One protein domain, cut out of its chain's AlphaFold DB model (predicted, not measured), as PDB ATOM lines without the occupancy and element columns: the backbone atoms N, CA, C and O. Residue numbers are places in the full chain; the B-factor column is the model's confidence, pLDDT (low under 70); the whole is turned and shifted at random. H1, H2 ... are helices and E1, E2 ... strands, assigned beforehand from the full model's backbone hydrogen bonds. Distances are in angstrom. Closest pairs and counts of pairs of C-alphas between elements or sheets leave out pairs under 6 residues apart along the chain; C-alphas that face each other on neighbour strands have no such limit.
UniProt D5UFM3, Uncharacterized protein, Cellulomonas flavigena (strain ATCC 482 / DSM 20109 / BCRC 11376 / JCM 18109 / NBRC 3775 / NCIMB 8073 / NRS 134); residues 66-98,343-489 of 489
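What this domain is: This is residues 66 to 98 and 343 to 489 of the 489 residues of an uncharacterized protein of Cellulomonas flavigena (strain ATCC 482 / DSM 20109 / BCRC 11376 / JCM 18109 / NBRC 3775 / NCIMB 8073 / NRS 134) (UniProt D5UFM3). Four small antiparallel sheets follow one another round an arc like some blades of a propeller: E2 E3 E4, E5 E6 E7 E8, E9 E10 E11 E12 and E1 E15 E14 E13. The last three stand face to face in turn, E2 E3 E4 is at the other end, and the one helix, H1, only grazes the second sheet. The 180 printed residues hold one named helix, then 15 named strands; the class is mostly strand. The whole is compact, with a radius of gyration of the C-alphas of 16.1 A, and spans 46 by 34 by 32 A.

How they stand to each other: The sheet E9, E10, E11, E12 (residues 417 to 423, 428 to 432, 442 to 446, 453 to 458) is a meander, each strand the antiparallel neighbour of the one before; N 418 and O 431 are 2.9 A apart, N 430 and O 444 3.1 A, and N 443 and O 457 2.8 A. The sheet E1, E15, E14, E13 (90 to 95, 483 to 488, 472 to 478, 465 to 469) faces it, their best planes 13 degrees apart; the closest C-alphas of E9 and E13, Val 422 and Ala 468, are 5.8 A apart. In it N 91 and O 487 are 2.8 A apart, N 475 and O 486 2.9 A, and N 474 and O 467 2.8 A; E13 E14 E15 is a meander. The meander E5, E6, E7, E8 (385 to 388, 391 to 395, 400 to 404, 410 to 414) also faces E9 E10 E11 E12, at 27 degrees, and completes a stack of sheets, three face to face in turn. The closest C-alphas of E6 and E9, Asp 395 and Gly 419, are 6.3 A apart; N 386 and O 393 are 2.9 A apart, N 392 and O 403 2.8 A, and N 400 and O 414 2.9 A. The meander E2, E3, E4 (356 to 360, 364 to 369, 372 to 378) has N 357 and O 368 2.9 A apart and N 365 and O 377 2.8 A; E4 and E5 are apart. H1 (66 to 76) is near E5; every O i to N i+4 pair in it is within hydrogen-bond range.

Where its parts are: H1 is 15.1 A long and begins at C-alpha 66 (12.129, 47.200, 5.791). E14 measures 18.6 A, E4 18.4 A and E3 16.3 A. E15 measures 15.8 A and ends at C-alpha 488 (4.893, 33.212, -17.692).

The domain as a whole: The farthest C-alphas, Asp 370 and Gly 438, are 48.8 A apart. Residues 99 to 342 are not printed; C-alphas 98 and 343 are 30.1 A apart across the cut. The link H1 to E1 is long. Mean pLDDT of the printed part is 94.2; residue 435 is under 70.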
ATOM      1  N   ARG A  66      11.675  46.470   6.985       95.56
ATOM      2  CA  ARG A  66      12.129  47.200   5.791       95.56
ATOM      3  C   ARG A  66      11.998  46.343   4.542       95.56
ATOM      4  O   ARG A  66      11.460  46.821   3.557       95.56
ATOM      5  N   GLU A  67      12.407  45.082   4.614       95.38
ATOM      6  CA  GLU A  67      12.290  44.143   3.501       95.38
ATOM      7  C   GLU A  67      10.828  43.912   3.113       95.38
ATOM      8  O   GLU A  67      10.472  43.993   1.944       95.38
ATOM      9  N   ARG A  68       9.944  43.702   4.093       96.44
ATOM     10  CA  ARG A  68       8.504  43.567   3.834       96.44
ATOM     11  C   ARG A  68       7.892  44.835   3.251       96.44
ATOM     12  O   ARG A  68       7.082  44.725   2.340       96.44
ATOM     13  N   ALA A  69       8.266  46.012   3.753       96.25
ATOM     14  CA  ALA A  69       7.796  47.285   3.209       96.25
ATOM     15  C   ALA A  69       8.272  47.487   1.765       96.25
ATOM     16  O   ALA A  69       7.479  47.864   0.912       96.25
ATOM     17  N   ARG A  70       9.533  47.144   1.483       96.38
ATOM     18  CA  ARG A  70      10.124  47.173   0.145       96.38
ATOM     19  C   ARG A  70       9.383  46.258  -0.825       96.38
ATOM     20  O   ARG A  70       8.945  46.701  -1.876       96.38
ATOM     21  N   LEU A  71       9.202  44.988  -0.459       97.25
ATOM     22  CA  LEU A  71       8.476  44.025  -1.293       97.25
ATOM     23  C   LEU A  71       7.011  44.435  -1.487       97.25
ATOM     24  O   LEU A  71       6.472  44.235  -2.568       97.25
ATOM     25  N   ALA A  72       6.377  45.034  -0.475       96.88
ATOM     26  CA  ALA A  72       5.029  45.578  -0.607       96.88
ATOM     27  C   ALA A  72       4.977  46.777  -1.569       96.88
ATOM     28  O   ALA A  72       4.040  46.862  -2.355       96.88
ATOM     29  N   ALA A  73       5.977  47.665  -1.545       96.25
ATOM     30  CA  ALA A  73       6.081  48.784  -2.483       96.25
ATOM     31  C   ALA A  73       6.286  48.295  -3.924       96.25
ATOM     32  O   ALA A  73       5.557  48.714  -4.819       96.25
ATOM     33  N   VAL A  74       7.185  47.325  -4.136       97.25
ATOM     34  CA  VAL A  74       7.358  46.682  -5.449       97.25
ATOM     35  C   VAL A  74       6.051  46.044  -5.912       97.25
ATOM     36  O   VAL A  74       5.596  46.335  -7.010       97.25
ATOM     37  N   ALA A  75       5.408  45.240  -5.062       96.31
ATOM     38  CA  ALA A  75       4.143  44.580  -5.382       96.31
ATOM     39  C   ALA A  75       2.979  45.558  -5.625       96.31
ATOM     40  O   ALA A  75       1.989  45.162  -6.230       96.31
ATOM     41  N   ALA A  76       3.077  46.809  -5.168       94.25
ATOM     42  CA  ALA A  76       2.112  47.862  -5.476       94.25
ATOM     43  C   ALA A  76       2.372  48.527  -6.840       94.25
ATOM     44  O   ALA A  76       1.447  49.110  -7.405       94.25
ATOM     45  N   SER A  77       3.589  48.427  -7.397       94.50
ATOM     46  CA  SER A  77       3.877  48.933  -8.743       94.50
ATOM     47  C   SER A  77       3.207  48.051  -9.800       94.50
ATOM     48  O   SER A  77       3.494  46.849  -9.850       94.50
ATOM     49  N   PRO A  78       2.397  48.622 -10.713       92.62
ATOM     50  CA  PRO A  78       1.785  47.876 -11.806       92.62
ATOM     51  C   PRO A  78       2.794  47.183 -12.734       92.62
ATOM     52  O   PRO A  78       2.431  46.195 -13.363       92.62
ATOM     53  N   GLN A  79       4.036  47.671 -12.827       94.69
ATOM     54  CA  GLN A  79       5.085  47.093 -13.682       94.69
ATOM     55  C   GLN A  79       6.032  46.150 -12.915       94.69
ATOM     56  O   GLN A  79       7.113  45.820 -13.394       94.69
ATOM     57  N   SER A  80       5.665  45.713 -11.709       96.88
ATOM     58  CA  SER A  80       6.329  44.577 -11.055       96.88
ATOM     59  C   SER A  80       5.781  43.251 -11.581       96.88
ATOM     60  O   SER A  80       4.810  43.239 -12.335       96.88
ATOM     61  N   VAL A  81       6.369  42.125 -11.174       97.50
ATOM     62  CA  VAL A  81       5.776  40.785 -11.331       97.50
ATOM     63  C   VAL A  81       5.524  40.149  -9.956       97.50
ATOM     64  O   VAL A  81       6.087  40.612  -8.961       97.50
ATOM     65  N   PRO A  82       4.666  39.116  -9.851       96.06
ATOM     66  CA  PRO A  82       4.423  38.436  -8.586       96.06
ATOM     67  C   PRO A  82       5.707  37.774  -8.084       96.06
ATOM     68  O   PRO A  82       6.564  37.403  -8.885       96.06
ATOM     69  N   LEU A  83       5.807  37.584  -6.765       97.00
ATOM     70  CA  LEU A  83       6.932  36.872  -6.157       97.00
ATOM     71  C   LEU A  83       7.135  35.509  -6.822       97.00
ATOM     72  O   LEU A  83       6.205  34.705  -6.901       97.00
ATOM     73  N   LEU A  84       8.362  35.261  -7.273       96.62
ATOM     74  CA  LEU A  84       8.722  34.035  -7.965       96.62
ATOM     75  C   LEU A  84       9.312  33.013  -6.988       96.62
ATOM     76  O   LEU A  84      10.290  33.281  -6.290       96.62
ATOM     77  N   ASP A  85       8.762  31.798  -6.999       94.31
ATOM     78  CA  ASP A  85       9.297  30.650  -6.246       94.31
ATOM     79  C   ASP A  85      10.375  29.869  -7.032       94.31
ATOM     80  O   ASP A  85      10.887  28.841  -6.585       94.31
ATOM     81  N   GLY A  86      10.720  30.345  -8.228       93.94
ATOM     82  CA  GLY A  86      11.664  29.727  -9.150       93.94
ATOM     83  C   GLY A  86      11.463  30.247 -10.573       93.94
ATOM     84  O   GLY A  86      10.724  31.213 -10.770       93.94
ATOM     85  N   PRO A  87      12.100  29.623 -11.576       96.56
ATOM     86  CA  PRO A  87      11.918  30.030 -12.960       96.56
ATOM     87  C   PRO A  87      10.469  29.788 -13.417       96.56
ATOM     88  O   PRO A  87      10.021  28.636 -13.388       96.56
ATOM     89  N   PRO A  88       9.733  30.834 -13.832       97.00
ATOM     90  CA  PRO A  88       8.352  30.686 -14.270       97.00
ATOM     91  C   PRO A  88       8.271  29.937 -15.601       97.00
ATOM     92  O   PRO A  88       9.216  29.941 -16.397       97.00
ATOM     93  N   VAL A  89       7.134  29.284 -15.843       96.94
ATOM     94  CA  VAL A  89       6.905  28.475 -17.047       96.94
ATOM     95  C   VAL A  89       5.827  29.101 -17.931       96.94
ATOM     96  O   VAL A  89       4.955  29.808 -17.422       96.94
ATOM     97  N   PRO A  90       5.841  28.837 -19.251       97.50
ATOM     98  CA  PRO A  90       4.773  29.277 -20.143       97.50
ATOM     99  C   PRO A  90       3.402  28.770 -19.689       97.50
ATOM    100  O   PRO A  90       3.233  27.578 -19.414       97.50
ATOM    101  N   ARG A  91       2.421  29.674 -19.627       97.12
ATOM    102  CA  ARG A  91       1.032  29.367 -19.255       97.12
ATOM    103  C   ARG A  91       0.116  29.371 -20.469       97.12
ATOM    104  O   ARG A  91      -0.542  28.369 -20.739       97.12
ATOM    105  N   TRP A  92       0.097  30.478 -21.200       97.56
ATOM    106  CA  TRP A  92      -0.699  30.674 -22.409       97.56
ATOM    107  C   TRP A  92      -0.089  31.791 -23.265       97.56
ATOM    108  O   TRP A  92       0.751  32.556 -22.790       97.56
ATOM    109  N   GLU A  93      -0.495  31.856 -24.529       96.81
ATOM    110  CA  GLU A  93      -0.004  32.812 -25.526       96.81
ATOM    111  C   GLU A  93      -1.182  33.598 -26.109       96.81
ATOM    112  O   GLU A  93      -2.302  33.085 -26.207       96.81
ATOM    113  N   THR A  94      -0.942  34.855 -26.463       95.38
ATOM    114  CA  THR A  94      -1.912  35.720 -27.134       95.38
ATOM    115  C   THR A  94      -1.207  36.753 -28.009       95.38
ATOM    116  O   THR A  94       0.004  36.938 -27.921       95.38
ATOM    117  N   HIS A  95      -1.978  37.468 -28.817       94.00
ATOM    118  CA  HIS A  95      -1.487  38.584 -29.612       94.00
ATOM    119  C   HIS A  95      -1.399  39.853 -28.756       94.00
ATOM    120  O   HIS A  95      -2.268  40.112 -27.922       94.00
ATOM    121  N   SER A  96      -0.351  40.648 -28.960       89.62
ATOM    122  CA  SER A  96      -0.089  41.871 -28.188       89.62
ATOM    123  C   SER A  96      -1.232  42.881 -28.240       89.62
ATOM    124  O   SER A  96      -1.609  43.407 -27.196       89.62
ATOM    125  N   GLU A  97      -1.831  43.099 -29.411       87.12
ATOM    126  CA  GLU A  97      -2.990  43.985 -29.585       87.12
ATOM    127  C   GLU A  97      -4.145  43.543 -28.679       87.12
ATOM    128  O   GLU A  97      -4.596  44.287 -27.811       87.12
ATOM    129  N   THR A  98      -4.519  42.264 -28.775       85.25
ATOM    130  CA  THR A  98      -5.554  41.651 -27.934       85.25
ATOM    131  C   THR A  98      -5.229  41.728 -26.436       85.25
ATOM    132  O   THR A  98      -6.135  41.821 -25.603       85.25
ATOM    133  N   VAL A 343      12.322  63.890 -17.617       94.31
ATOM    134  CA  VAL A 343      12.061  63.100 -16.410       94.31
ATOM    135  C   VAL A 343      11.840  61.646 -16.800       94.31
ATOM    136  O   VAL A 343      10.956  61.336 -17.601       94.31
ATOM    137  N   LEU A 344      12.650  60.775 -16.207       94.00
ATOM    138  CA  LEU A 344      12.586  59.337 -16.376       94.00
ATOM    139  C   LEU A 344      11.731  58.742 -15.262       94.00
ATOM    140  O   LEU A 344      12.004  58.951 -14.080       94.00
ATOM    141  N   THR A 345      10.730  57.969 -15.663       93.25
ATOM    142  CA  THR A 345       9.812  57.267 -14.769       93.25
ATOM    143  C   THR A 345      10.335  55.857 -14.523       93.25
ATOM    144  O   THR A 345      10.396  55.066 -15.472       93.25
ATOM    145  N   PRO A 346      10.744  55.517 -13.285       95.00
ATOM    146  CA  PRO A 346      11.084  54.146 -12.950       95.00
ATOM    147  C   PRO A 346       9.912  53.213 -13.261       95.00
ATOM    148  O   PRO A 346       8.778  53.480 -12.875       95.00
ATOM    149  N   LEU A 347      10.181  52.067 -13.891       94.56
ATOM    150  CA  LEU A 347       9.156  51.028 -14.047       94.56
ATOM    151  C   LEU A 347       8.706  50.533 -12.660       94.56
ATOM    152  O   LEU A 347       7.525  50.315 -12.393       94.56
ATOM    153  N   VAL A 348       9.658  50.404 -11.738       96.81
ATOM    154  CA  VAL A 348       9.411  50.070 -10.336       96.81
ATOM    155  C   VAL A 348      10.245  50.996  -9.466       96.81
ATOM    156  O   VAL A 348      11.449  51.117  -9.680       96.81
ATOM    157  N   ASP A 349       9.601  51.593  -8.469       96.75
ATOM    158  CA  ASP A 349      10.242  52.275  -7.351       96.75
ATOM    159  C   ASP A 349       9.751  51.638  -6.047       96.75
ATOM    160  O   ASP A 349       8.552  51.590  -5.764       96.75
ATOM    161  N   ASP A 350      10.677  51.087  -5.269       97.06
ATOM    162  CA  ASP A 350      10.393  50.448  -3.986       97.06
ATOM    163  C   ASP A 350      10.410  51.421  -2.789       97.06
ATOM    164  O   ASP A 350      10.340  50.989  -1.632       97.06
ATOM    165  N   GLY A 351      10.542  52.725  -3.051       96.00
ATOM    166  CA  GLY A 351      10.597  53.795  -2.056       96.00
ATOM    167  C   GLY A 351      11.911  53.855  -1.276       96.00
ATOM    168  O   GLY A 351      12.002  54.551  -0.262       96.00
ATOM    169  N   SER A 352      12.942  53.120  -1.698       96.88
ATOM    170  CA  SER A 352      14.239  53.087  -1.009       96.88
ATOM    171  C   SER A 352      15.079  54.358  -1.188       96.88
ATOM    172  O   SER A 352      16.018  54.569  -0.411       96.88
ATOM    173  N   ALA A 353      14.733  55.207  -2.158       96.88
ATOM    174  CA  ALA A 353      15.350  56.508  -2.417       96.88
ATOM    175  C   ALA A 353      14.283  57.628  -2.422       96.88
ATOM    176  O   ALA A 353      13.944  58.161  -3.476       96.88
ATOM    177  N   PRO A 354      13.714  57.985  -1.255       94.25
ATOM    178  CA  PRO A 354      12.630  58.962  -1.182       94.25
ATOM    179  C   PRO A 354      13.076  60.340  -1.688       94.25
ATOM    180  O   PRO A 354      14.161  60.806  -1.343       94.25
ATOM    181  N   GLY A 355      12.218  60.991  -2.477       92.19
ATOM    182  CA  GLY A 355      12.478  62.318  -3.048       92.19
ATOM    183  C   GLY A 355      13.385  62.316  -4.281       92.19
ATOM    184  O   GLY A 355      13.614  63.381  -4.851       92.19
ATOM    185  N   LEU A 356      13.876  61.146  -4.708       95.81
ATOM    186  CA  LEU A 356      14.670  61.012  -5.922       95.81
ATOM    187  C   LEU A 356      13.795  61.252  -7.157       95.81
ATOM    188  O   LEU A 356      12.819  60.544  -7.389       95.81
ATOM    189  N   ALA A 357      14.187  62.212  -7.985       95.75
ATOM    190  CA  ALA A 357      13.738  62.320  -9.365       95.75
ATOM    191  C   ALA A 357      14.935  62.110 -10.295       95.75
ATOM    192  O   ALA A 357      16.039  62.579 -10.014       95.75
ATOM    193  N   LEU A 358      14.720  61.405 -11.400       96.12
ATOM    194  CA  LEU A 358      15.753  61.120 -12.389       96.12
ATOM    195  C   LEU A 358      15.409  61.837 -13.687       96.12
ATOM    196  O   LEU A 358      14.259  61.810 -14.118       96.12
ATOM    197  N   THR A 359      16.394  62.476 -14.309       95.69
ATOM    198  CA  THR A 359      16.239  63.078 -15.634       95.69
ATOM    199  C   THR A 359      17.359  62.664 -16.579       95.69
ATOM    200  O   THR A 359      18.448  62.305 -16.134       95.69
ATOM    201  N   SER A 360      17.104  62.733 -17.884       94.38
ATOM    202  CA  SER A 360      18.118  62.631 -18.933       94.38
ATOM    203  C   SER A 360      18.248  63.956 -19.681       94.38
ATOM    204  O   SER A 360      17.249  64.565 -20.054       94.38
ATOM    205  N   ASP A 361      19.479  64.398 -19.937       92.69
ATOM    206  CA  ASP A 361      19.770  65.492 -20.880       92.69
ATOM    207  C   ASP A 361      20.211  64.981 -22.270       92.69
ATOM    208  O   ASP A 361      20.798  65.716 -23.074       92.69
ATOM    209  N   GLY A 362      19.966  63.695 -22.548       90.75
ATOM    210  CA  GLY A 362      20.412  62.974 -23.741       90.75
ATOM    211  C   GLY A 362      21.888  62.561 -23.728       90.75
ATOM    212  O   GLY A 362      22.355  61.954 -24.693       90.75
ATOM    213  N   ARG A 363      22.649  62.916 -22.685       92.19
ATOM    214  CA  ARG A 363      24.055  62.516 -22.488       92.19
ATOM    215  C   ARG A 363      24.368  62.076 -21.071       92.19
ATOM    216  O   ARG A 363      25.335  61.343 -20.876       92.19
ATOM    217  N   HIS A 364      23.595  62.541 -20.100       95.31
ATOM    218  CA  HIS A 364      23.771  62.240 -18.696       95.31
ATOM    219  C   HIS A 364      22.442  61.930 -18.021       95.31
ATOM    220  O   HIS A 364      21.424  62.566 -18.294       95.31
ATOM    221  N   LEU A 365      22.503  60.989 -17.081       96.00
ATOM    222  CA  LEU A 365      21.474  60.730 -16.094       96.00
ATOM    223  C   LEU A 365      21.754  61.635 -14.907       96.00
ATOM    224  O   LEU A 365      22.841  61.595 -14.323       96.00
ATOM    225  N   VAL A 366      20.772  62.441 -14.541       97.25
ATOM    226  CA  VAL A 366      20.876  63.402 -13.454       97.25
ATOM    227  C   VAL A 366      19.879  63.027 -12.373       97.25
ATOM    228  O   VAL A 366      18.692  62.857 -12.641       97.25
ATOM    229  N   ALA A 367      20.365  62.910 -11.144       97.50
ATOM    230  CA  ALA A 367      19.515  62.734  -9.982       97.50
ATOM    231  C   ALA A 367      19.252  64.060  -9.293       97.50
ATOM    232  O   ALA A 367      20.170  64.852  -9.065       97.50
ATOM    233  N   TRP A 368      18.004  64.238  -8.889       97.69
ATOM    234  CA  TRP A 368      17.513  65.386  -8.153       97.69
ATOM    235  C   TRP A 368      16.917  64.911  -6.836       97.69
ATOM    236  O   TRP A 368      16.190  63.920  -6.812       97.69
ATOM    237  N   VAL A 369      17.205  65.624  -5.754       96.25
ATOM    238  CA  VAL A 369      16.585  65.424  -4.443       96.25
ATOM    239  C   VAL A 369      16.047  66.773  -4.006       96.25
ATOM    240  O   VAL A 369      16.791  67.749  -3.963       96.25
ATOM    241  N   ASP A 370      14.739  66.850  -3.765       90.50
ATOM    242  CA  ASP A 370      14.050  68.093  -3.391       90.50
ATOM    243  C   ASP A 370      14.280  69.256  -4.385       90.50
ATOM    244  O   ASP A 370      14.296  70.430  -4.018       90.50
ATOM    245  N   GLY A 371      14.463  68.927  -5.670       93.50
ATOM    246  CA  GLY A 371      14.738  69.892  -6.744       93.50
ATOM    247  C   GLY A 371      16.203  70.319  -6.868       93.50
ATOM    248  O   GLY A 371      16.545  71.060  -7.788       93.50
ATOM    249  N   GLU A 372      17.092  69.835  -6.001       96.94
ATOM    250  CA  GLU A 372      18.531  70.074  -6.101       96.94
ATOM    251  C   GLU A 372      19.232  68.903  -6.787       96.94
ATOM    252  O   GLU A 372      18.993  67.736  -6.473       96.94
ATOM    253  N   GLN A 373      20.126  69.206  -7.731       97.75
ATOM    254  CA  GLN A 373      20.937  68.190  -8.394       97.75
ATOM    255  C   GLN A 373      21.870  67.518  -7.374       97.75
ATOM    256  O   GLN A 373      22.759  68.162  -6.818       97.75
ATOM    257  N   SER A 374      21.697  66.212  -7.171       98.06
ATOM    258  CA  SER A 374      22.477  65.406  -6.227       98.06
ATOM    259  C   SER A 374      23.710  64.782  -6.882       98.06
ATOM    260  O   SER A 374      24.805  64.844  -6.325       98.06
ATOM    261  N   TRP A 375      23.554  64.174  -8.061       98.38
ATOM    262  CA  TRP A 375      24.652  63.550  -8.807       98.38
ATOM    263  C   TRP A 375      24.348  63.464 -10.305       98.38
ATOM    264  O   TRP A 375      23.226  63.705 -10.755       98.38
ATOM    265  N   THR A 376      25.379  63.131 -11.080       97.56
ATOM    266  CA  THR A 376      25.311  62.957 -12.534       97.56
ATOM    267  C   THR A 376      26.131  61.738 -12.943       97.56
ATOM    268  O   THR A 376      27.237  61.548 -12.437       97.56
ATOM    269  N   ALA A 377      25.601  60.935 -13.860       96.12
ATOM    270  CA  ALA A 377      26.268  59.790 -14.473       96.12
ATOM    271  C   ALA A 377      26.127  59.854 -16.002       96.12
ATOM    272  O   ALA A 377      25.202  60.489 -16.499       96.12
ATOM    273  N   ASP A 378      27.026  59.211 -16.747       94.00
ATOM    274  CA  ASP A 378      26.908  59.122 -18.210       94.00
ATOM    275  C   ASP A 378      25.617  58.380 -18.596       94.00
ATOM    276  O   ASP A 378      25.346  57.317 -18.040       94.00
ATOM    277  N   ASP A 379      24.855  58.918 -19.553       81.44
ATOM    278  CA  ASP A 379      23.640  58.320 -20.117       81.44
ATOM    279  C   ASP A 379      23.928  57.755 -21.524       81.44
ATOM    280  O   ASP A 379      24.147  58.504 -22.478       81.44
ATOM    281  N   PRO A 380      23.929  56.429 -21.697       73.94
ATOM    282  CA  PRO A 380      23.982  55.733 -22.975       73.94
ATOM    283  C   PRO A 380      22.668  55.776 -23.778       73.94
ATOM    284  O   PRO A 380      22.619  55.162 -24.844       73.94
ATOM    285  N   GLY A 381      21.622  56.462 -23.309       74.94
ATOM    286  CA  GLY A 381      20.310  56.550 -23.957       74.94
ATOM    287  C   GLY A 381      19.247  55.719 -23.240       74.94
ATOM    288  O   GLY A 381      18.615  54.855 -23.851       74.94
ATOM    289  N   TRP A 382      19.087  55.947 -21.938       71.00
ATOM    290  CA  TRP A 382      18.235  55.193 -21.025       71.00
ATOM    291  C   TRP A 382      16.783  55.665 -21.026       71.00
ATOM    292  O   TRP A 382      16.487  56.823 -20.761       71.00
ATOM    293  N   TRP A 383      15.864  54.723 -21.223       78.81
ATOM    294  CA  TRP A 383      14.417  54.961 -21.109       78.81
ATOM    295  C   TRP A 383      13.787  54.108 -20.008       78.81
ATOM    296  O   TRP A 383      12.640  54.318 -19.634       78.81
ATOM    297  N   ASN A 384      14.534  53.124 -19.500       86.38
ATOM    298  CA  ASN A 384      14.009  52.073 -18.647       86.38
ATOM    299  C   ASN A 384      14.935  51.883 -17.462       86.38
ATOM    300  O   ASN A 384      16.115  51.554 -17.623       86.38
ATOM    301  N   LEU A 385      14.386  52.107 -16.277       94.69
ATOM    302  CA  LEU A 385      15.131  52.014 -15.039       94.69
ATOM    303  C   LEU A 385      14.248  51.517 -13.900       94.69
ATOM    304  O   LEU A 385      13.019  51.588 -13.962       94.69
ATOM    305  N   LEU A 386      14.897  51.017 -12.858       96.94
ATOM    306  CA  LEU A 386      14.274  50.604 -11.605       96.94
ATOM    307  C   LEU A 386      14.962  51.327 -10.452       96.94
ATOM    308  O   LEU A 386      16.183  51.497 -10.471       96.94
ATOM    309  N   VAL A 387      14.202  51.676  -9.421       97.56
ATOM    310  CA  VAL A 387      14.726  52.084  -8.118       97.56
ATOM    311  C   VAL A 387      14.454  50.944  -7.140       97.56
ATOM    312  O   VAL A 387      13.306  50.667  -6.794       97.56
ATOM    313  N   LEU A 388      15.512  50.228  -6.749       97.81
ATOM    314  CA  LEU A 388      15.408  49.035  -5.907       97.81
ATOM    315  C   LEU A 388      16.557  48.954  -4.897       97.81
ATOM    316  O   LEU A 388      17.736  48.965  -5.253       97.81
ATOM    317  N   GLY A 389      16.235  48.832  -3.613       96.75
ATOM    318  CA  GLY A 389      17.196  48.618  -2.534       96.75
ATOM    319  C   GLY A 389      18.264  49.711  -2.426       96.75
ATOM    320  O   GLY A 389      19.418  49.409  -2.119       96.75
ATOM    321  N   GLY A 390      17.895  50.962  -2.699       97.50
ATOM    322  CA  GLY A 390      18.764  52.137  -2.695       97.50
ATOM    323  C   GLY A 390      19.643  52.244  -3.937       97.50
ATOM    324  O   GLY A 390      20.689  52.885  -3.877       97.50
ATOM    325  N   ARG A 391      19.269  51.581  -5.035       98.19
ATOM    326  CA  ARG A 391      20.015  51.587  -6.296       98.19
ATOM    327  C   ARG A 391      19.125  52.003  -7.451       98.19
ATOM    328  O   ARG A 391      17.960  51.622  -7.489       98.19
ATOM    329  N   VAL A 392      19.717  52.705  -8.407       97.56
ATOM    330  CA  VAL A 392      19.140  52.960  -9.727       97.56
ATOM    331  C   VAL A 392      19.723  51.929 -10.687       97.56
ATOM    332  O   VAL A 392      20.929  51.927 -10.933       97.56
ATOM    333  N   VAL A 393      18.890  51.016 -11.182       97.06
ATOM    334  CA  VAL A 393      19.286  49.965 -12.129       97.06
ATOM    335  C   VAL A 393      18.849  50.370 -13.528       97.06
ATOM    336  O   VAL A 393      17.671  50.637 -13.741       97.06
ATOM    337  N   VAL A 394      19.786  50.390 -14.470       94.94
ATOM    338  CA  VAL A 394      19.596  50.865 -15.850       94.94
ATOM    339  C   VAL A 394      20.131  49.846 -16.855       94.94
ATOM    340  O   VAL A 394      21.134  49.184 -16.578       94.94
ATOM    341  N   ASP A 395      19.493  49.730 -18.023       92.31
ATOM    342  CA  ASP A 395      20.053  49.013 -19.181       92.31
ATOM    343  C   ASP A 395      20.873  49.975 -20.042       92.31
ATOM    344  O   ASP A 395      20.320  50.847 -20.703       92.31
ATOM    345  N   ASP A 396      22.196  49.813 -20.067       89.06
ATOM    346  CA  ASP A 396      23.103  50.635 -20.877       89.06
ATOM    347  C   ASP A 396      23.311  50.159 -22.311       89.06
ATOM    348  O   ASP A 396      24.265  50.567 -22.975       89.06
ATOM    349  N   GLY A 397      22.463  49.246 -22.791       87.31
ATOM    350  CA  GLY A 397      22.609  48.552 -24.070       87.31
ATOM    351  C   GLY A 397      23.759  47.539 -24.054       87.31
ATOM    352  O   GLY A 397      23.733  46.545 -24.786       87.31
ATOM    353  N   GLY A 398      24.744  47.766 -23.180       88.62
ATOM    354  CA  GLY A 398      25.865  46.942 -22.762       88.62
ATOM    355  C   GLY A 398      25.525  45.920 -21.663       88.62
ATOM    356  O   GLY A 398      26.380  45.080 -21.374       88.62
ATOM    357  N   GLY A 399      24.315  45.945 -21.104       92.88
ATOM    358  CA  GLY A 399      23.875  45.120 -19.980       92.88
ATOM    359  C   GLY A 399      23.240  45.975 -18.886       92.88
ATOM    360  O   GLY A 399      22.921  47.140 -19.109       92.88
ATOM    361  N   LEU A 400      23.085  45.413 -17.688       95.50
ATOM    362  CA  LEU A 400      22.558  46.157 -16.546       95.50
ATOM    363  C   LEU A 400      23.689  46.786 -15.736       95.50
ATOM    364  O   LEU A 400      24.659  46.118 -15.368       95.50
ATOM    365  N   THR A 401      23.527  48.057 -15.402       96.12
ATOM    366  CA  THR A 401      24.383  48.782 -14.464       96.12
ATOM    367  C   THR A 401      23.535  49.229 -13.280       96.12
ATOM    368  O   THR A 401      22.444  49.758 -13.465       96.12
ATOM    369  N   ALA A 402      24.034  49.030 -12.060       97.25
ATOM    370  CA  ALA A 402      23.421  49.594 -10.862       97.25
ATOM    371  C   ALA A 402      24.284  50.714 -10.293       97.25
ATOM    372  O   ALA A 402      25.484  50.537 -10.051       97.25
ATOM    373  N   LEU A 403      23.647  51.850 -10.045       97.81
ATOM    374  CA  LEU A 403      24.221  53.029  -9.412       97.81
ATOM    375  C   LEU A 403      23.666  53.145  -7.989       97.81
ATOM    376  O   LEU A 403      22.487  52.864  -7.774       97.81
ATOM    377  N   ASP A 404      24.475  53.545  -7.009       98.00
ATOM    378  CA  ASP A 404      23.958  53.930  -5.692       98.00
ATOM    379  C   ASP A 404      23.092  55.186  -5.856       98.00
ATOM    380  O   ASP A 404      23.522  56.190  -6.424       98.00
ATOM    381  N   ALA A 405      21.851  55.130  -5.376       97.88
ATOM    382  CA  ALA A 405      20.891  56.210  -5.564       97.88
ATOM    383  C   ALA A 405      21.294  57.516  -4.851       97.88
ATOM    384  O   ALA A 405      20.763  58.575  -5.182       97.88
ATOM    385  N   ARG A 406      22.218  57.471  -3.880       98.12
ATOM    386  CA  ARG A 406      22.652  58.642  -3.102       98.12
ATOM    387  C   ARG A 406      23.729  59.456  -3.800       98.12
ATOM    388  O   ARG A 406      23.724  60.676  -3.679       98.12
ATOM    389  N   ASP A 407      24.670  58.800  -4.471       97.94
ATOM    390  CA  ASP A 407      25.860  59.462  -5.022       97.94
ATOM    391  C   ASP A 407      26.160  59.122  -6.490       97.94
ATOM    392  O   ASP A 407      27.109  59.661  -7.061       97.94
ATOM    393  N   GLY A 408      25.359  58.256  -7.115       97.19
ATOM    394  CA  GLY A 408      25.510  57.856  -8.511       97.19
ATOM    395  C   GLY A 408      26.711  56.947  -8.766       97.19
ATOM    396  O   GLY A 408      27.011  56.635  -9.921       97.19
ATOM    397  N   THR A 409      27.431  56.507  -7.728       97.62
ATOM    398  CA  THR A 409      28.585  55.623  -7.909       97.62
ATOM    399  C   THR A 409      28.136  54.244  -8.376       97.62
ATOM    400  O   THR A 409      27.141  53.688  -7.916       97.62
ATOM    401  N   ARG A 410      28.880  53.657  -9.318       97.44
ATOM    402  CA  ARG A 410      28.554  52.329  -9.843       97.44
ATOM    403  C   ARG A 410      28.784  51.256  -8.779       97.44
ATOM    404  O   ARG A 410      29.933  50.946  -8.461       97.44
ATOM    405  N   ALA A 411      27.701  50.641  -8.314       98.06
ATOM    406  CA  ALA A 411      27.723  49.533  -7.369       98.06
ATOM    407  C   ALA A 411      28.142  48.219  -8.048       98.06
ATOM    408  O   ALA A 411      29.013  47.511  -7.545       98.06
ATOM    409  N   TRP A 412      27.552  47.907  -9.206       98.25
ATOM    410  CA  TRP A 412      27.882  46.721 -10.002       98.25
ATOM    411  C   TRP A 412      27.508  46.901 -11.481       98.25
ATOM    412  O   TRP A 412      26.822  47.851 -11.862       98.25
ATOM    413  N   ARG A 413      27.996  45.987 -12.329       96.62
ATOM    414  CA  ARG A 413      27.648  45.863 -13.753       96.62
ATOM    415  C   ARG A 413      27.510  44.385 -14.104       96.62
ATOM    416  O   ARG A 413      28.385  43.601 -13.743       96.62
ATOM    417  N   SER A 414      26.462  44.028 -14.838       96.38
ATOM    418  CA  SER A 414      26.247  42.686 -15.374       96.38
ATOM    419  C   SER A 414      26.019  42.744 -16.878       96.38
ATOM    420  O   SER A 414      25.105  43.403 -17.362       96.38
ATOM    421  N   GLU A 415      26.839  42.012 -17.624       95.69
ATOM    422  CA  GLU A 415      26.735  41.895 -19.085       95.69
ATOM    423  C   GLU A 415      26.011  40.610 -19.505       95.69
ATOM    424  O   GLU A 415      25.980  40.266 -20.684       95.69
ATOM    425  N   VAL A 416      25.462  39.872 -18.537       95.50
ATOM    426  CA  VAL A 416      24.843  38.557 -18.753       95.50
ATOM    427  C   VAL A 416      23.467  38.683 -19.404       95.50
ATOM    428  O   VAL A 416      23.053  37.803 -20.163       95.50
ATOM    429  N   VAL A 417      22.762  39.776 -19.123       94.88
ATOM    430  CA  VAL A 417      21.411  40.049 -19.616       94.88
ATOM    431  C   VAL A 417      21.387  41.283 -20.507       94.88
ATOM    432  O   VAL A 417      22.320  42.085 -20.508       94.88
ATOM    433  N   ARG A 418      20.318  41.416 -21.284       90.62
ATOM    434  CA  ARG A 418      19.997  42.588 -22.105       90.62
ATOM    435  C   ARG A 418      18.512  42.927 -21.982       90.62
ATOM    436  O   ARG A 418      17.709  42.031 -21.708       90.62
ATOM    437  N   GLY A 419      18.165  44.164 -22.316       86.06
ATOM    438  CA  GLY A 419      16.786  44.626 -22.390       86.06
ATOM    439  C   GLY A 419      16.243  45.095 -21.045       86.06
ATOM    440  O   GLY A 419      16.968  45.235 -20.061       86.06
ATOM    441  N   LEU A 420      14.931  45.318 -21.035       88.31
ATOM    442  CA  LEU A 420      14.189  45.861 -19.903       88.31
ATOM    443  C   LEU A 420      14.335  44.964 -18.669       88.31
ATOM    444  O   LEU A 420      13.924  43.799 -18.724       88.31
ATOM    445  N   PRO A 421      14.897  45.465 -17.555       92.56
ATOM    446  CA  PRO A 421      14.924  44.685 -16.335       92.56
ATOM    447  C   PRO A 421      13.502  44.571 -15.775       92.56
ATOM    448  O   PRO A 421      12.805  45.567 -15.584       92.56
ATOM    449  N   VAL A 422      13.088  43.344 -15.476       96.88
ATOM    450  CA  VAL A 422      11.822  43.029 -14.801       96.88
ATOM    451  C   VAL A 422      12.118  42.585 -13.368       96.88
ATOM    452  O   VAL A 422      13.158  41.982 -13.121       96.88
ATOM    453  N   THR A 423      11.246  42.860 -12.394       98.19
ATOM    454  CA  THR A 423      11.508  42.473 -10.998       98.19
ATOM    455  C   THR A 423      10.257  42.090 -10.213       98.19
ATOM    456  O   THR A 423       9.180  42.652 -10.411       98.19
ATOM    457  N   ASP A 424      10.429  41.147  -9.287       97.81
ATOM    458  CA  ASP A 424       9.492  40.829  -8.200       97.81
ATOM    459  C   ASP A 424       9.931  41.439  -6.847       97.81
ATOM    460  O   ASP A 424       9.343  41.170  -5.799       97.81
ATOM    461  N   GLY A 425      11.007  42.235  -6.854       97.44
ATOM    462  CA  GLY A 425      11.629  42.855  -5.683       97.44
ATOM    463  C   GLY A 425      12.708  42.008  -4.994       97.44
ATOM    464  O   GLY A 425      13.419  42.519  -4.119       97.44
ATOM    465  N   ARG A 426      12.860  40.733  -5.378       97.81
ATOM    466  CA  ARG A 426      13.927  39.827  -4.914       97.81
ATOM    467  C   ARG A 426      14.957  39.535  -5.988       97.81
ATOM    468  O   ARG A 426      16.123  39.359  -5.654       97.81
ATOM    469  N   VAL A 427      14.537  39.479  -7.246       98.12
ATOM    470  CA  VAL A 427      15.419  39.228  -8.389       98.12
ATOM    471  C   VAL A 427      15.224  40.272  -9.481       98.12
ATOM    472  O   VAL A 427      14.152  40.865  -9.613       98.12
ATOM    473  N   LEU A 428      16.265  40.486 -10.280       98.00
ATOM    474  CA  LEU A 428      16.180  41.174 -11.566       98.00
ATOM    475  C   LEU A 428      16.166  40.124 -12.673       98.00
ATOM    476  O   LEU A 428      17.065  39.292 -12.746       98.00
ATOM    477  N   LEU A 429      15.165  40.165 -13.536       97.69
ATOM    478  CA  LEU A 429      15.018  39.273 -14.674       97.69
ATOM    479  C   LEU A 429      15.403  40.006 -15.950       97.69
ATOM    480  O   LEU A 429      15.059  41.172 -16.141       97.69
ATOM    481  N   GLY A 430      16.065  39.290 -16.849       96.06
ATOM    482  CA  GLY A 430      16.331  39.761 -18.200       96.06
ATOM    483  C   GLY A 430      16.530  38.602 -19.164       96.06
ATOM    484  O   GLY A 430      16.695  37.444 -18.761       96.06
ATOM    485  N   VAL A 431      16.528  38.914 -20.459       95.50
ATOM    486  CA  VAL A 431      16.883  37.936 -21.490       95.50
ATOM    487  C   VAL A 431      18.400  37.823 -21.526       95.50
ATOM    488  O   VAL A 431      19.105  38.829 -21.614       95.50
ATOM    489  N   ALA A 432      18.916  36.600 -21.474       95.12
ATOM    490  CA  ALA A 432      20.331  36.322 -21.638       95.12
ATOM    491  C   ALA A 432      20.853  36.953 -22.931       95.12
ATOM    492  O   ALA A 432      20.219  36.888 -23.992       95.12
ATOM    493  N   ARG A 433      22.066  37.493 -22.876       90.25
ATOM    494  CA  ARG A 433      22.814  37.748 -24.100       90.25
ATOM    495  C   ARG A 433      23.192  36.419 -24.727       90.25
ATOM    496  O   ARG A 433      24.054  35.706 -24.224       90.25
ATOM    497  N   VAL A 434      22.499  36.080 -25.805       79.25
ATOM    498  CA  VAL A 434      22.753  34.852 -26.550       79.25
ATOM    499  C   VAL A 434      24.138  34.951 -27.191       79.25
ATOM    500  O   VAL A 434      24.423  35.922 -27.894       79.25
ATOM    501  N   ALA A 435      25.001  33.969 -26.921       62.09
ATOM    502  CA  ALA A 435      26.370  33.952 -27.430       62.09
ATOM    503  C   ALA A 435      26.425  33.534 -28.910       62.09
ATOM    504  O   ALA A 435      27.283  34.020 -29.649       62.09
ATOM    505  N   GLU A 436      25.495  32.681 -29.361       70.06
ATOM    506  CA  GLU A 436      25.501  32.118 -30.712       70.06
ATOM    507  C   GLU A 436      24.127  32.159 -31.404       70.06
ATOM    508  O   GLU A 436      23.070  31.910 -30.826       70.06
ATOM    509  N   ARG A 437      24.132  32.473 -32.705       73.62
ATOM    510  CA  ARG A 437      22.912  32.559 -33.518       73.62
ATOM    511  C   ARG A 437      22.235  31.185 -33.599       73.62
ATOM    512  O   ARG A 437      22.792  30.271 -34.197       73.62
ATOM    513  N   GLY A 438      21.013  31.075 -33.077       79.50
ATOM    514  CA  GLY A 438      20.200  29.852 -33.135       79.50
ATOM    515  C   GLY A 438      20.066  29.106 -31.808       79.50
ATOM    516  O   GLY A 438      19.330  28.124 -31.754       79.50
ATOM    517  N   GLU A 439      20.722  29.564 -30.740       87.75
ATOM    518  CA  GLU A 439      20.409  29.087 -29.395       87.75
ATOM    519  C   GLU A 439      19.047  29.623 -28.931       87.75
ATOM    520  O   GLU A 439      18.656  30.751 -29.248       87.75
ATOM    521  N   GLN A 440      18.322  28.801 -28.169       90.50
ATOM    522  CA  GLN A 440      17.068  29.201 -27.538       90.50
ATOM    523  C   GLN A 440      17.330  30.354 -26.564       90.50
ATOM    524  O   GLN A 440      18.276  30.300 -25.773       90.50
ATOM    525  N   ALA A 441      16.483  31.385 -26.605       93.81
ATOM    526  CA  ALA A 441      16.549  32.477 -25.644       93.81
ATOM    527  C   ALA A 441      16.429  31.925 -24.217       93.81
ATOM    528  O   ALA A 441      15.694  30.973 -23.952       93.81
ATOM    529  N   GLN A 442      17.162  32.522 -23.285       96.06
ATOM    530  CA  GLN A 442      17.130  32.125 -21.883       96.06
ATOM    531  C   GLN A 442      16.771  33.325 -21.029       96.06
ATOM    532  O   GLN A 442      17.207  34.439 -21.304       96.06
ATOM    533  N   MET A 443      16.002  33.090 -19.980       96.94
ATOM    534  CA  MET A 443      15.776  34.041 -18.907       96.94
ATOM    535  C   MET A 443      16.854  33.840 -17.855       96.94
ATOM    536  O   MET A 443      17.192  32.702 -17.513       96.94
ATOM    537  N   VAL A 444      17.370  34.941 -17.329       97.62
ATOM    538  CA  VAL A 444      18.367  34.946 -16.263       97.62
ATOM    539  C   VAL A 444      17.831  35.786 -15.121       97.62
ATOM    540  O   VAL A 444      17.340  36.890 -15.355       97.62
ATOM    541  N   ALA A 445      17.956  35.267 -13.905       97.94
ATOM    542  CA  ALA A 445      17.727  36.032 -12.695       97.94
ATOM    543  C   ALA A 445      19.050  36.460 -12.080       97.94
ATOM    544  O   ALA A 445      19.941  35.634 -11.865       97.94
ATOM    545  N   LEU A 446      19.146  37.744 -11.765       98.50
ATOM    546  CA  LEU A 446      20.267  38.350 -11.073       98.50
ATOM    547  C   LEU A 446      19.851  38.769  -9.660       98.50
ATOM    548  O   LEU A 446      18.714  39.194  -9.442       98.50
ATOM    549  N   ASP A 447      20.784  38.694  -8.717       97.88
ATOM    550  CA  ASP A 447      20.643  39.324  -7.407       97.88
ATOM    551  C   ASP A 447      20.711  40.856  -7.578       97.88
ATOM    552  O   ASP A 447      21.699  41.370  -8.112       97.88
ATOM    553  N   PRO A 448      19.701  41.627  -7.139       97.44
ATOM    554  CA  PRO A 448      19.732  43.080  -7.268       97.44
ATOM    555  C   PRO A 448      20.858  43.761  -6.468       97.44
ATOM    556  O   PRO A 448      21.229  44.905  -6.755       97.44
ATOM    557  N   ALA A 449      21.405  43.103  -5.442       97.56
ATOM    558  CA  ALA A 449      22.421  43.674  -4.567       97.56
ATOM    559  C   ALA A 449      23.807  43.742  -5.222       97.56
ATOM    560  O   ALA A 449      24.521  44.727  -4.990       97.56
ATOM    561  N   ASP A 450      24.172  42.734  -6.018       98.00
ATOM    562  CA  ASP A 450      25.514  42.578  -6.598       98.00
ATOM    563  C   ASP A 450      25.546  42.167  -8.086       98.00
ATOM    564  O   ASP A 450      26.622  42.125  -8.686       98.00
ATOM    565  N   GLY A 451      24.389  41.907  -8.700       97.81
ATOM    566  CA  GLY A 451      24.264  41.532 -10.107       97.81
ATOM    567  C   GLY A 451      24.676  40.091 -10.417       97.81
ATOM    568  O   GLY A 451      24.825  39.755 -11.596       97.81
ATOM    569  N   THR A 452      24.889  39.241  -9.404       98.12
ATOM    570  CA  THR A 452      25.268  37.834  -9.600       98.12
ATOM    571  C   THR A 452      24.110  37.006 -10.150       98.12
ATOM    572  O   THR A 452      22.959  37.192  -9.771       98.12
ATOM    573  N   GLU A 453      24.406  36.075 -11.059       97.88
ATOM    574  CA  GLU A 453      23.402  35.149 -11.594       97.88
ATOM    575  C   GLU A 453      22.972  34.142 -10.520       97.88
ATOM    576  O   GLU A 453      23.782  33.361 -10.019       97.88
ATOM    577  N   LEU A 454      21.678  34.143 -10.203       97.81
ATOM    578  CA  LEU A 454      21.059  33.225  -9.249       97.81
ATOM    579  C   LEU A 454      20.578  31.950  -9.938       97.81
ATOM    580  O   LEU A 454      20.771  30.844  -9.429       97.81
ATOM    581  N   TRP A 455      19.934  32.102 -11.093       97.81
ATOM    582  CA  TRP A 455      19.448  30.992 -11.900       97.81
ATOM    583  C   TRP A 455      19.210  31.409 -13.349       97.81
ATOM    584  O   TRP A 455      19.168  32.590 -13.699       97.81
ATOM    585  N   ARG A 456      19.010  30.392 -14.187       97.25
ATOM    586  CA  ARG A 456      18.765  30.515 -15.620       97.25
ATOM    587  C   ARG A 456      17.789  29.448 -16.086       97.25
ATOM    588  O   ARG A 456      17.854  28.309 -15.622       97.25
ATOM    589  N   ALA A 457      16.909  29.810 -17.010       97.25
ATOM    590  CA  ALA A 457      15.904  28.909 -17.563       97.25
ATOM    591  C   ALA A 457      15.635  29.198 -19.047       97.25
ATOM    592  O   ALA A 457      15.827  30.331 -19.488       97.25
ATOM    593  N   PRO A 458      15.208  28.193 -19.830       96.44
ATOM    594  CA  PRO A 458      14.813  28.412 -21.218       96.44
ATOM    595  C   PRO A 458      13.552  29.283 -21.305       96.44
ATOM    596  O   PRO A 458      12.634  29.132 -20.498       96.44
ATOM    597  N   LEU A 459      13.508  30.170 -22.298       96.62
ATOM    598  CA  LEU A 459      12.315  30.916 -22.704       96.62
ATOM    599  C   LEU A 459      11.651  30.250 -23.917       96.62
ATOM    600  O   LEU A 459      12.306  29.465 -24.606       96.62
ATOM    601  N   PRO A 460      10.377  30.572 -24.211       96.19
ATOM    602  CA  PRO A 460       9.750  30.191 -25.473       96.19
ATOM    603  C   PRO A 460      10.610  30.553 -26.689       96.19
ATOM    604  O   PRO A 460      11.291  31.585 -26.715       96.19
ATOM    605  N   ASP A 461      10.562  29.709 -27.718       93.88
ATOM    606  CA  ASP A 461      11.340  29.911 -28.938       93.88
ATOM    607  C   ASP A 461      10.987  31.239 -29.611       93.88
ATOM    608  O   ASP A 461       9.820  31.574 -29.797       93.88
ATOM    609  N   GLY A 462      12.015  31.991 -30.007       92.56
ATOM    610  CA  GLY A 462      11.852  33.302 -30.637       92.56
ATOM    611  C   GLY A 462      11.615  34.459 -29.667       92.56
ATOM    612  O   GLY A 462      11.472  35.581 -30.135       92.56
ATOM    613  N   THR A 463      11.621  34.229 -28.347       95.00
ATOM    614  CA  THR A 463      11.522  35.325 -27.369       95.00
ATOM    615  C   THR A 463      12.654  36.334 -27.569       95.00
ATOM    616  O   THR A 463      13.838  35.988 -27.496       95.00
ATOM    617  N   THR A 464      12.296  37.593 -27.799       93.31
ATOM    618  CA  THR A 464      13.232  38.703 -28.008       93.31
ATOM    619  C   THR A 464      13.379  39.578 -26.771       93.31
ATOM    620  O   THR A 464      14.465  40.142 -26.584       93.31
ATOM    621  N   GLU A 465      12.346  39.637 -25.928       94.00
ATOM    622  CA  GLU A 465      12.256  40.505 -24.753       94.00
ATOM    623  C   GLU A 465      11.419  39.904 -23.612       94.00
ATOM    624  O   GLU A 465      10.615  38.991 -23.810       94.00
ATOM    625  N   LEU A 466      11.622  40.451 -22.411       96.12
ATOM    626  CA  LEU A 466      10.758  40.250 -21.253       96.12
ATOM    627  C   LEU A 466      10.130  41.583 -20.874       96.12
ATOM    628  O   LEU A 466      10.816  42.603 -20.850       96.12
ATOM    629  N   VAL A 467       8.845  41.554 -20.542       95.56
ATOM    630  CA  VAL A 467       8.095  42.734 -20.114       95.56
ATOM    631  C   VAL A 467       7.311  42.381 -18.861       95.56
ATOM    632  O   VAL A 467       6.730  41.298 -18.757       95.56
ATOM    633  N   ALA A 468       7.304  43.293 -17.897       95.81
ATOM    634  CA  ALA A 468       6.353  43.261 -16.804       95.81
ATOM    635  C   ALA A 468       5.160  44.121 -17.188       95.81
ATOM    636  O   ALA A 468       5.346  45.233 -17.670       95.81
ATOM    637  N   TRP A 469       3.948  43.615 -16.985       94.25
ATOM    638  CA  TRP A 469       2.743  44.389 -17.250       94.25
ATOM    639  C   TRP A 469       1.622  43.988 -16.307       94.25
ATOM    640  O   TRP A 469       1.180  42.839 -16.314       94.25
ATOM    641  N   ARG A 470       1.142  44.924 -15.484       93.56
ATOM    642  CA  ARG A 470       0.051  44.705 -14.513       93.56
ATOM    643  C   ARG A 470       0.263  43.447 -13.656       93.56
ATOM    644  O   ARG A 470      -0.653  42.639 -13.481       93.56
ATOM    645  N   HIS A 471       1.469  43.261 -13.120       95.81
ATOM    646  CA  HIS A 471       1.874  42.066 -12.362       95.81
ATOM    647  C   HIS A 471       1.856  40.754 -13.158       95.81
ATOM    648  O   HIS A 471       1.585  39.685 -12.603       95.81
ATOM    649  N   LEU A 472       2.098  40.815 -14.462       96.56
ATOM    650  CA  LEU A 472       2.327  39.655 -15.318       96.56
ATOM    651  C   LEU A 472       3.749  39.701 -15.848       96.56
ATOM    652  O   LEU A 472       4.231  40.769 -16.216       96.56
ATOM    653  N   LEU A 473       4.392  38.538 -15.907       97.75
ATOM    654  CA  LEU A 473       5.642  38.374 -16.629       97.75
ATOM    655  C   LEU A 473       5.328  37.881 -18.040       97.75
ATOM    656  O   LEU A 473       4.711  36.828 -18.208       97.75
ATOM    657  N   LEU A 474       5.765  38.633 -19.040       97.44
ATOM    658  CA  LEU A 474       5.507  38.358 -20.447       97.44
ATOM    659  C   LEU A 474       6.818  38.085 -21.171       97.44
ATOM    660  O   LEU A 474       7.795  38.809 -20.986       97.44
ATOM    661  N   ALA A 475       6.816  37.068 -22.024       97.25
ATOM    662  CA  ALA A 475       7.836  36.844 -23.035       97.25
ATOM    663  C   ALA A 475       7.297  37.301 -24.391       97.25
ATOM    664  O   ALA A 475       6.321  36.734 -24.892       97.25
ATOM    665  N   GLY A 476       7.915  38.339 -24.955       96.19
ATOM    666  CA  GLY A 476       7.550  38.901 -26.252       96.19
ATOM    667  C   GLY A 476       8.329  38.249 -27.389       96.19
ATOM    668  O   GLY A 476       9.539  38.029 -27.276       96.19
ATOM    669  N   ARG A 477       7.638  37.946 -28.487       95.12
ATOM    670  CA  ARG A 477       8.221  37.489 -29.752       95.12
ATOM    671  C   ARG A 477       7.603  38.269 -30.902       95.12
ATOM    672  O   ARG A 477       6.385  38.288 -31.039       95.12
ATOM    673  N   ASP A 478       8.454  38.811 -31.760       92.25
ATOM    674  CA  ASP A 478       8.059  39.452 -33.013       92.25
ATOM    675  C   ASP A 478       8.361  38.518 -34.196       92.25
ATOM    676  O   ASP A 478       9.487  38.023 -34.334       92.25
ATOM    677  N   ASP A 479       7.356  38.239 -35.025       90.75
ATOM    678  CA  ASP A 479       7.497  37.457 -36.259       90.75
ATOM    679  C   ASP A 479       7.618  38.327 -37.531       90.75
ATOM    680  O   ASP A 479       7.737  37.796 -38.639       90.75
ATOM    681  N   GLY A 480       7.660  39.653 -37.371       90.31
ATOM    682  CA  GLY A 480       7.753  40.654 -38.433       90.31
ATOM    683  C   GLY A 480       6.399  41.153 -38.943       90.31
ATOM    684  O   GLY A 480       6.362  42.104 -39.727       90.31
ATOM    685  N   HIS A 481       5.301  40.533 -38.515       87.50
ATOM    686  CA  HIS A 481       3.937  40.976 -38.793       87.50
ATOM    687  C   HIS A 481       3.169  41.255 -37.511       87.50
ATOM    688  O   HIS A 481       2.366  42.185 -37.469       87.50
ATOM    689  N   GLU A 482       3.419  40.456 -36.480       89.00
ATOM    690  CA  GLU A 482       2.670  40.490 -35.248       89.00
ATOM    691  C   GLU A 482       3.571  40.186 -34.051       89.00
ATOM    692  O   GLU A 482       4.471  39.342 -34.090       89.00
ATOM    693  N   THR A 483       3.308  40.883 -32.949       93.56
ATOM    694  CA  THR A 483       3.957  40.583 -31.675       93.56
ATOM    695  C   THR A 483       3.070  39.643 -30.871       93.56
ATOM    696  O   THR A 483       1.942  39.995 -30.511       93.56
ATOM    697  N   HIS A 484       3.598  38.460 -30.568       96.31
ATOM    698  CA  HIS A 484       2.986  37.463 -29.695       96.31
ATOM    699  C   HIS A 484       3.544  37.610 -28.283       96.31
ATOM    700  O   HIS A 484       4.747  37.799 -28.089       96.31
ATOM    701  N   LEU A 485       2.669  37.496 -27.291       97.19
ATOM    702  CA  LEU A 485       2.999  37.567 -25.876       97.19
ATOM    703  C   LEU A 485       2.674  36.228 -25.223       97.19
ATOM    704  O   LEU A 485       1.528  35.778 -25.227       97.19
ATOM    705  N   THR A 486       3.682  35.596 -24.630       97.75
ATOM    706  CA  THR A 486       3.499  34.420 -23.776       97.75
ATOM    707  C   THR A 486       3.508  34.843 -22.315       97.75
ATOM    708  O   THR A 486       4.495  35.405 -21.840       97.75
ATOM    709  N   VAL A 487       2.441  34.536 -21.579       97.38
ATOM    710  CA  VAL A 487       2.385  34.761 -20.130       97.38
ATOM    711  C   VAL A 487       3.162  33.668 -19.408       97.38
ATOM    712  O   VAL A 487       2.933  32.474 -19.630       97.38
ATOM    713  N   LEU A 488       4.074  34.079 -18.532       97.88
ATOM    714  CA  LEU A 488       4.893  33.212 -17.692       97.88
ATOM    715  C   LEU A 488       4.394  33.264 -16.241       97.88
ATOM    716  O   LEU A 488       4.073  34.339 -15.733       97.88
ATOM    717  N   GLY A 489       4.369  32.120 -15.550       94.50
ATOM    718  CA  GLY A 489       4.068  32.073 -14.113       94.50
ATOM    719  C   GLY A 489       4.109  30.692 -13.503       94.50
ATOM    720  O   GLY A 489       4.543  29.736 -14.182       94.50
TER     721      GLY A 489